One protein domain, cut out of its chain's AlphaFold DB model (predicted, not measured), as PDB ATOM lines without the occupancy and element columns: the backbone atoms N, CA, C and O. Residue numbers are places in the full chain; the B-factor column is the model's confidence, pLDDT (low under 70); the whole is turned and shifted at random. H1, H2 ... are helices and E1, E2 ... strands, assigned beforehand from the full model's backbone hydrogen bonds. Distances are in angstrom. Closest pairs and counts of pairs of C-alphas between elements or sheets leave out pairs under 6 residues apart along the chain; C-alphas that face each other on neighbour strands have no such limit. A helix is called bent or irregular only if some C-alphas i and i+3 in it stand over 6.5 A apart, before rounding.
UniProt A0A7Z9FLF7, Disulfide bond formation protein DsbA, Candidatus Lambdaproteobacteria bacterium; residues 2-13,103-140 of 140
ATOM      1  N   ARG A   2     -23.844  42.583 -35.674       87.75
ATOM      2  CA  ARG A   2     -24.839  43.498 -35.059       87.75
ATOM      3  C   ARG A   2     -25.113  44.774 -35.861       87.75
ATOM      4  O   ARG A   2     -26.267  45.122 -36.041       87.75
ATOM      5  N   LYS A   3     -24.065  45.387 -36.433       86.62
ATOM      6  CA  LYS A   3     -24.173  46.561 -37.324       86.62
ATOM      7  C   LYS A   3     -25.158  46.373 -38.490       86.62
ATOM      8  O   LYS A   3     -25.737  47.348 -38.930       86.62
ATOM      9  N   LYS A   4     -25.384  45.135 -38.956       85.75
ATOM     10  CA  LYS A   4     -26.357  44.815 -40.018       85.75
ATOM     11  C   LYS A   4     -27.805  45.133 -39.612       85.75
ATOM     12  O   LYS A   4     -28.637  45.328 -40.483       85.75
ATOM     13  N   PHE A   5     -28.094  45.162 -38.314       86.31
ATOM     14  CA  PHE A   5     -29.425  45.413 -37.758       86.31
ATOM     15  C   PHE A   5     -29.494  46.739 -36.989       86.31
ATOM     16  O   PHE A   5     -30.470  46.976 -36.288       86.31
ATOM     17  N   ALA A   6     -28.454  47.582 -37.075       83.69
ATOM     18  CA  ALA A   6     -28.375  48.817 -36.294       83.69
ATOM     19  C   ALA A   6     -29.446  49.839 -36.698       83.69
ATOM     20  O   ALA A   6     -29.933  50.565 -35.843       83.69
ATOM     21  N   ASP A   7     -29.843  49.834 -37.972       81.94
ATOM     22  CA  ASP A   7     -30.866  50.733 -38.515       81.94
ATOM     23  C   ASP A   7     -32.284  50.139 -38.421       81.94
ATOM     24  O   ASP A   7     -33.212  50.621 -39.068       81.94
ATOM     25  N   THR A   8     -32.464  49.049 -37.663       77.38
ATOM     26  CA  THR A   8     -33.770  48.406 -37.481       77.38
ATOM     27  C   THR A   8     -34.163  48.417 -36.013       77.38
ATOM     28  O   THR A   8     -33.454  47.851 -35.185       77.38
ATOM     29  N   ASP A   9     -35.359  48.909 -35.701       79.25
ATOM     30  CA  ASP A   9     -35.928  48.807 -34.347       79.25
ATOM     31  C   ASP A   9     -36.421  47.382 -34.012       79.25
ATOM     32  O   ASP A   9     -37.003  47.132 -32.960       79.25
ATOM     33  N   LYS A  10     -36.206  46.420 -34.920       83.56
ATOM     34  CA  LYS A  10     -36.712  45.044 -34.815       83.56
ATOM     35  C   LYS A  10     -35.848  44.123 -33.948       83.56
ATOM     36  O   LYS A  10     -36.314  43.045 -33.584       83.56
ATOM     37  N   VAL A  11     -34.588  44.479 -33.667       89.00
ATOM     38  CA  VAL A  11     -33.628  43.565 -33.021       89.00
ATOM     39  C   VAL A  11     -32.867  44.255 -31.894       89.00
ATOM     40  O   VAL A  11     -32.034  45.125 -32.131       89.00
ATOM     41  N   GLU A  12     -33.071  43.781 -30.666       90.19
ATOM     42  CA  GLU A  12     -32.261  44.160 -29.508       90.19
ATOM     43  C   GLU A  12     -31.169  43.111 -29.247       90.19
ATOM     44  O   GLU A  12     -31.433  41.908 -29.173       90.19
ATOM     45  N   PHE A  13     -29.923  43.561 -29.069       91.44
ATOM     46  CA  PHE A  13     -28.816  42.694 -28.663       91.44
ATOM     47  C   PHE A  13     -28.497  42.881 -27.184       91.44
ATOM     48  O   PHE A  13     -27.969  43.915 -26.781       91.44
ATOM     49  N   THR A 103     -24.249  25.677 -22.098       91.88
ATOM     50  CA  THR A 103     -23.175  24.770 -21.634       91.88
ATOM     51  C   THR A 103     -21.791  25.205 -22.113       91.88
ATOM     52  O   THR A 103     -20.838  24.447 -22.005       91.88
ATOM     53  N   GLY A 104     -21.691  26.376 -22.740       91.44
ATOM     54  CA  GLY A 104     -20.462  26.873 -23.346       91.44
ATOM     55  C   GLY A 104     -20.683  28.220 -24.021       91.44
ATOM     56  O   GLY A 104     -21.822  28.619 -24.286       91.44
ATOM     57  N   THR A 105     -19.590  28.918 -24.304       91.56
ATOM     58  CA  THR A 105     -19.589  30.217 -24.979       91.56
ATOM     59  C   THR A 105     -18.740  30.167 -26.266       91.56
ATOM     60  O   THR A 105     -17.809  29.369 -26.351       91.56
ATOM     61  N   PRO A 106     -19.065  30.989 -27.284       93.12
ATOM     62  CA  PRO A 106     -20.278  31.798 -27.369       93.12
ATOM     63  C   PRO A 106     -21.531  30.935 -27.620       93.12
ATOM     64  O   PRO A 106     -21.497  29.920 -28.319       93.12
ATOM     65  N   THR A 107     -22.650  31.381 -27.049       95.50
ATOM     66  CA  THR A 107     -24.003  30.887 -27.329       95.50
ATOM     67  C   THR A 107     -24.892  32.100 -27.591       95.50
ATOM     68  O   THR A 107     -24.829  33.072 -26.844       95.50
ATOM     69  N   VAL A 108     -25.714  32.050 -28.638       95.62
ATOM     70  CA  VAL A 108     -26.738  33.059 -28.940       95.62
ATOM     71  C   VAL A 108     -28.106  32.429 -28.715       95.62
ATOM     72  O   VAL A 108     -28.355  31.317 -29.176       95.62
ATOM     73  N   VAL A 109     -28.985  33.130 -28.003       95.25
ATOM     74  CA  VAL A 109     -30.389  32.745 -27.825       95.25
ATOM     75  C   VAL A 109     -31.252  33.796 -28.513       95.25
ATOM     76  O   VAL A 109     -31.127  34.980 -28.210       95.25
ATOM     77  N   ILE A 110     -32.098  33.372 -29.448       93.44
ATOM     78  CA  ILE A 110     -32.980  34.230 -30.244       93.44
ATOM     79  C   ILE A 110     -34.420  34.003 -29.778       93.44
ATOM     80  O   ILE A 110     -34.855  32.858 -29.634       93.44
ATOM     81  N   GLN A 111     -35.140  35.099 -29.504       89.25
ATOM     82  CA  GLN A 111     -36.539  35.098 -29.041       89.25
ATOM     83  C   GLN A 111     -36.810  34.129 -27.870       89.25
ATOM     84  O   GLN A 111     -37.861  33.504 -27.793       89.25
ATOM     85  N   HIS A 112     -35.844  33.977 -26.956       87.19
ATOM     86  CA  HIS A 112     -35.920  33.091 -25.782       87.19
ATOM     87  C   HIS A 112     -36.132  31.590 -26.077       87.19
ATOM     88  O   HIS A 112     -36.278  30.815 -25.134       87.19
ATOM     89  N   ALA A 113     -36.120  31.172 -27.346       83.12
ATOM     90  CA  ALA A 113     -36.476  29.815 -27.759       83.12
ATOM     91  C   ALA A 113     -35.363  29.147 -28.573       83.12
ATOM     92  O   ALA A 113     -34.970  28.014 -28.288       83.12
ATOM     93  N   LEU A 114     -34.812  29.848 -29.567       91.94
ATOM     94  CA  LEU A 114     -33.822  29.267 -30.463       91.94
ATOM     95  C   LEU A 114     -32.409  29.486 -29.924       91.94
ATOM     96  O   LEU A 114     -31.929  30.613 -29.843       91.94
ATOM     97  N   LYS A 115     -31.713  28.399 -29.590       93.94
ATOM     98  CA  LYS A 115     -30.336  28.426 -29.088       93.94
ATOM     99  C   LYS A 115     -29.342  27.986 -30.158       93.94
ATOM    100  O   LYS A 115     -29.385  26.854 -30.626       93.94
ATOM    101  N   MET A 116     -28.368  28.839 -30.444       95.12
ATOM    102  CA  MET A 116     -27.258  28.576 -31.355       95.12
ATOM    103  C   MET A 116     -25.942  28.548 -30.566       95.12
ATOM    104  O   MET A 116     -25.520  29.566 -30.021       95.12
ATOM    105  N   LYS A 117     -25.277  27.389 -30.505       93.88
ATOM    106  CA  LYS A 117     -23.924  27.234 -29.931       93.88
ATOM    107  C   LYS A 117     -22.879  27.262 -31.046       93.88
ATOM    108  O   LYS A 117     -23.207  26.899 -32.170       93.88
ATOM    109  N   ILE A 118     -21.627  27.602 -30.741       92.88
ATOM    110  CA  ILE A 118     -20.545  27.616 -31.744       92.88
ATOM    111  C   ILE A 118     -20.212  26.236 -32.338       92.88
ATOM    112  O   ILE A 118     -19.915  26.152 -33.525       92.88
ATOM    113  N   GLY A 119     -20.291  25.161 -31.541       90.69
ATOM    114  CA  GLY A 119     -19.801  23.819 -31.906       90.69
ATOM    115  C   GLY A 119     -20.254  23.310 -33.284       90.69
ATOM    116  O   GLY A 119     -19.394  22.995 -34.103       90.69
ATOM    117  N   PRO A 120     -21.566  23.304 -33.596       92.75
ATOM    118  CA  PRO A 120     -22.082  22.889 -34.906       92.75
ATOM    119  C   PRO A 120     -21.542  23.668 -36.116       92.75
ATOM    120  O   PRO A 120     -21.665  23.197 -37.240       92.75
ATOM    121  N   TYR A 121     -20.958  24.852 -35.910       92.38
ATOM    122  CA  TYR A 121     -20.449  25.717 -36.980       92.38
ATOM    123  C   TYR A 121     -18.922  25.654 -37.133       92.38
ATOM    124  O   TYR A 121     -18.374  26.303 -38.026       92.38
ATOM    125  N   GLY A 122     -18.233  24.894 -36.271       91.19
ATOM    126  CA  GLY A 122     -16.791  24.622 -36.300       91.19
ATOM    127  C   GLY A 122     -15.898  25.810 -35.932       91.19
ATOM    128  O   GLY A 122     -15.031  25.695 -35.071       91.19
ATOM    129  N   THR A 123     -16.110  26.968 -36.557       92.25
ATOM    130  CA  THR A 123     -15.299  28.177 -36.372       92.25
ATOM    131  C   THR A 123     -16.155  29.366 -35.958       92.25
ATOM    132  O   THR A 123     -17.350  29.437 -36.258       92.25
ATOM    133  N   MET A 124     -15.521  30.364 -35.333       90.25
ATOM    134  CA  MET A 124     -16.176  31.644 -35.063       90.25
ATOM    135  C   MET A 124     -16.688  32.287 -36.358       90.25
ATOM    136  O   MET A 124     -17.799  32.802 -36.370       90.25
ATOM    137  N   ALA A 125     -15.928  32.203 -37.457       92.19
ATOM    138  CA  ALA A 125     -16.326  32.732 -38.764       92.19
ATOM    139  C   ALA A 125     -17.622  32.081 -39.289       92.19
ATOM    140  O   ALA A 125     -18.534  32.783 -39.727       92.19
ATOM    141  N   GLY A 126     -17.735  30.752 -39.186       92.94
ATOM    142  CA  GLY A 126     -18.957  30.025 -39.535       92.94
ATOM    143  C   GLY A 126     -20.141  30.435 -38.657       92.94
ATOM    144  O   GLY A 126     -21.225  30.726 -39.163       92.94
ATOM    145  N   PHE A 127     -19.909  30.544 -37.347       93.81
ATOM    146  CA  PHE A 127     -20.932  30.940 -36.382       93.81
ATOM    147  C   PHE A 127     -21.469  32.355 -36.646       93.81
ATOM    148  O   PHE A 127     -22.676  32.551 -36.785       93.81
ATOM    149  N   VAL A 128     -20.585  33.348 -36.793       92.75
ATOM    150  CA  VAL A 128     -20.980  34.754 -37.005       92.75
ATOM    151  C   VAL A 128     -21.595  35.016 -38.378       92.75
ATOM    152  O   VAL A 128     -22.284  36.023 -38.536       92.75
ATOM    153  N   LYS A 129     -21.366  34.129 -39.357       93.25
ATOM    154  CA  LYS A 129     -22.066  34.148 -40.645       93.25
ATOM    155  C   LYS A 129     -23.519  33.691 -40.491       93.25
ATOM    156  O   LYS A 129     -24.406  34.332 -41.039       93.25
ATOM    157  N   LYS A 130     -23.767  32.627 -39.719       94.50
ATOM    158  CA  LYS A 130     -25.099  32.010 -39.605       94.50
ATOM    159  C   LYS A 130     -26.065  32.734 -38.677       94.50
ATOM    160  O   LYS A 130     -27.236  32.838 -39.014       94.50
ATOM    161  N   VAL A 131     -25.592  33.308 -37.570       93.19
ATOM    162  CA  VAL A 131     -26.454  34.072 -36.644       93.19
ATOM    163  C   VAL A 131     -27.324  35.139 -37.341       93.19
ATOM    164  O   VAL A 131     -28.535  35.130 -37.132       93.19
ATOM    165  N   PRO A 132     -26.787  36.055 -38.174       92.19
ATOM    166  CA  PRO A 132     -27.613  37.065 -38.835       92.19
ATOM    167  C   PRO A 132     -28.541  36.507 -39.924       92.19
ATOM    168  O   PRO A 132     -29.536  37.157 -40.221       92.19
ATOM    169  N   GLU A 133     -28.224  35.364 -40.538       92.69
ATOM    170  CA  GLU A 133     -29.135  34.690 -41.480       92.69
ATOM    171  C   GLU A 133     -30.369  34.192 -40.715       92.69
ATOM    172  O   GLU A 133     -31.488  34.573 -41.032       92.69
ATOM    173  N   THR A 134     -30.153  33.489 -39.600       92.56
ATOM    174  CA  THR A 134     -31.236  32.989 -38.742       92.56
ATOM    175  C   THR A 134     -32.101  34.103 -38.143       92.56
ATOM    176  O   THR A 134     -33.313  33.953 -38.055       92.56
ATOM    177  N   ILE A 135     -31.509  35.232 -37.730       91.69
ATOM    178  CA  ILE A 135     -32.291  36.390 -37.256       91.69
ATOM    179  C   ILE A 135     -33.164  36.951 -38.387       91.69
ATOM    180  O   ILE A 135     -34.326  37.275 -38.153       91.69
ATOM    181  N   ALA A 136     -32.622  37.071 -39.603       89.00
ATOM    182  CA  ALA A 136     -33.378  37.582 -40.741       89.00
ATOM    183  C   ALA A 136     -34.576  36.678 -41.064       89.00
ATOM    184  O   ALA A 136     -35.677  37.190 -41.225       89.00
ATOM    185  N   ASP A 137     -34.391  35.357 -41.057       89.44
ATOM    186  CA  ASP A 137     -35.465  34.389 -41.319       89.44
ATOM    187  C   ASP A 137     -36.615  34.471 -40.296       89.44
ATOM    188  O   ASP A 137     -37.762  34.204 -40.635       89.44
ATOM    189  N   LEU A 138     -36.328  34.872 -39.052       87.12
ATOM    190  CA  LEU A 138     -37.321  35.007 -37.974       87.12
ATOM    191  C   LEU A 138     -37.984  36.393 -37.891       87.12
ATOM    192  O   LEU A 138     -38.858  36.597 -37.050       87.12
ATOM    193  N   THR A 139     -37.527  37.367 -38.684       81.00
ATOM    194  CA  THR A 139     -38.010  38.766 -38.651       81.00
ATOM    195  C   THR A 139     -38.710  39.208 -39.941       81.00
ATOM    196  O   THR A 139     -39.118  40.376 -40.037       81.00
ATOM    197  N   GLN A 140     -38.826  38.290 -40.909       66.88
ATOM    198  CA  GLN A 140     -39.736  38.382 -42.055       66.88
ATOM    199  C   GLN A 140     -41.183  38.279 -41.576       66.88
ATOM    200  O   GLN A 140     -41.994  39.086 -42.080       66.88
TER     201      GLN A 140
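AT A GLANCE: This is residues 2 to 13 and 103 to 140 of the 140 residues of the protein "Disulfide bond formation protein DsbA" of Candidatus Lambdaproteobacteria bacterium (UniProt A0A7Z9FLF7). A two-stranded hairpin, E1 and E2, has one long helix, H2, packed over one of its faces and running lengthwise with it, while a separate short stretch, residues 2 to 13 with the small helix H1, lies beside H2. The 50 printed residues hold two named helices and two named strands, in the order H1, E1, E2, H2, and the sheet has the order E1 - E2 and is antiparallel. The class is mixed, helices and strands, with helices holding 18 and strands 8 of the 26 residues in named elements. The whole is compact, with a radius of gyration of the C-alphas of 11.2 A, and the C-alphas span 30 by 22 by 17 A, a rounded outline.

IN THESE COORDINATES: E1 is residues 107 to 110, 10.0 A from first to last C-alpha, and begins with C-alpha 107 at (-24.003, 30.887, -27.329). E2 is residues 114 to 117, 10.1 A long. H2 is residues 124 to 137, 20.5 A long, and ends with C-alpha 137 at (-35.465, 34.389, -41.319). H2 is only just irregular: C-alphas 129 and 132 are 6.52 A apart. H1 is residues 2 to 5, with C-alpha 2 at (-24.839, 43.498, -35.059).

HOW THE PARTS SIT: E1 and E2 form a hairpin with a tight link of 3 residues, and the angle between their directions is 164 degrees. N 108 and O 116 are 2.8 A apart and N 114 and O 110 are 3.0 A apart, both within hydrogen-bond range. C-alphas 109 and 115 face each other at 4.5 A. The closest C-alphas of E1 and H2 are those of Ile 110 and Ile 135, 7.4 A apart. The closest C-alphas of E2 and H2 are those of Met 116 and Val 131, 7.7 A apart. H1 and H2 are close but not clearly touching, the closest C-alphas being those of Lys 4 and Pro 132 at 7.9 A. H1 and E2 are apart. In H2, 8 of 10 O i to N i+4 pairs are within hydrogen-bond range; H1 is too short for such a pair, and its one O i to N i+3 pair is within range.

THE WHOLE: The two C-alphas farthest apart are those of Asp 7 and Thr 103, 31.9 A. Residues 14 to 102 are not printed, and C-alphas 13 and 103 across this cut are 20.1 A apart; the link from H1 to E1 runs across it. Of the links that are printed whole, E2 to H2 is short, with 6 residues, and E1 to E2 is tight. The printed part ends at residue 140, the chain's last. The mean pLDDT of the printed part is 89.7, and one residue, Gln 140, is under 70.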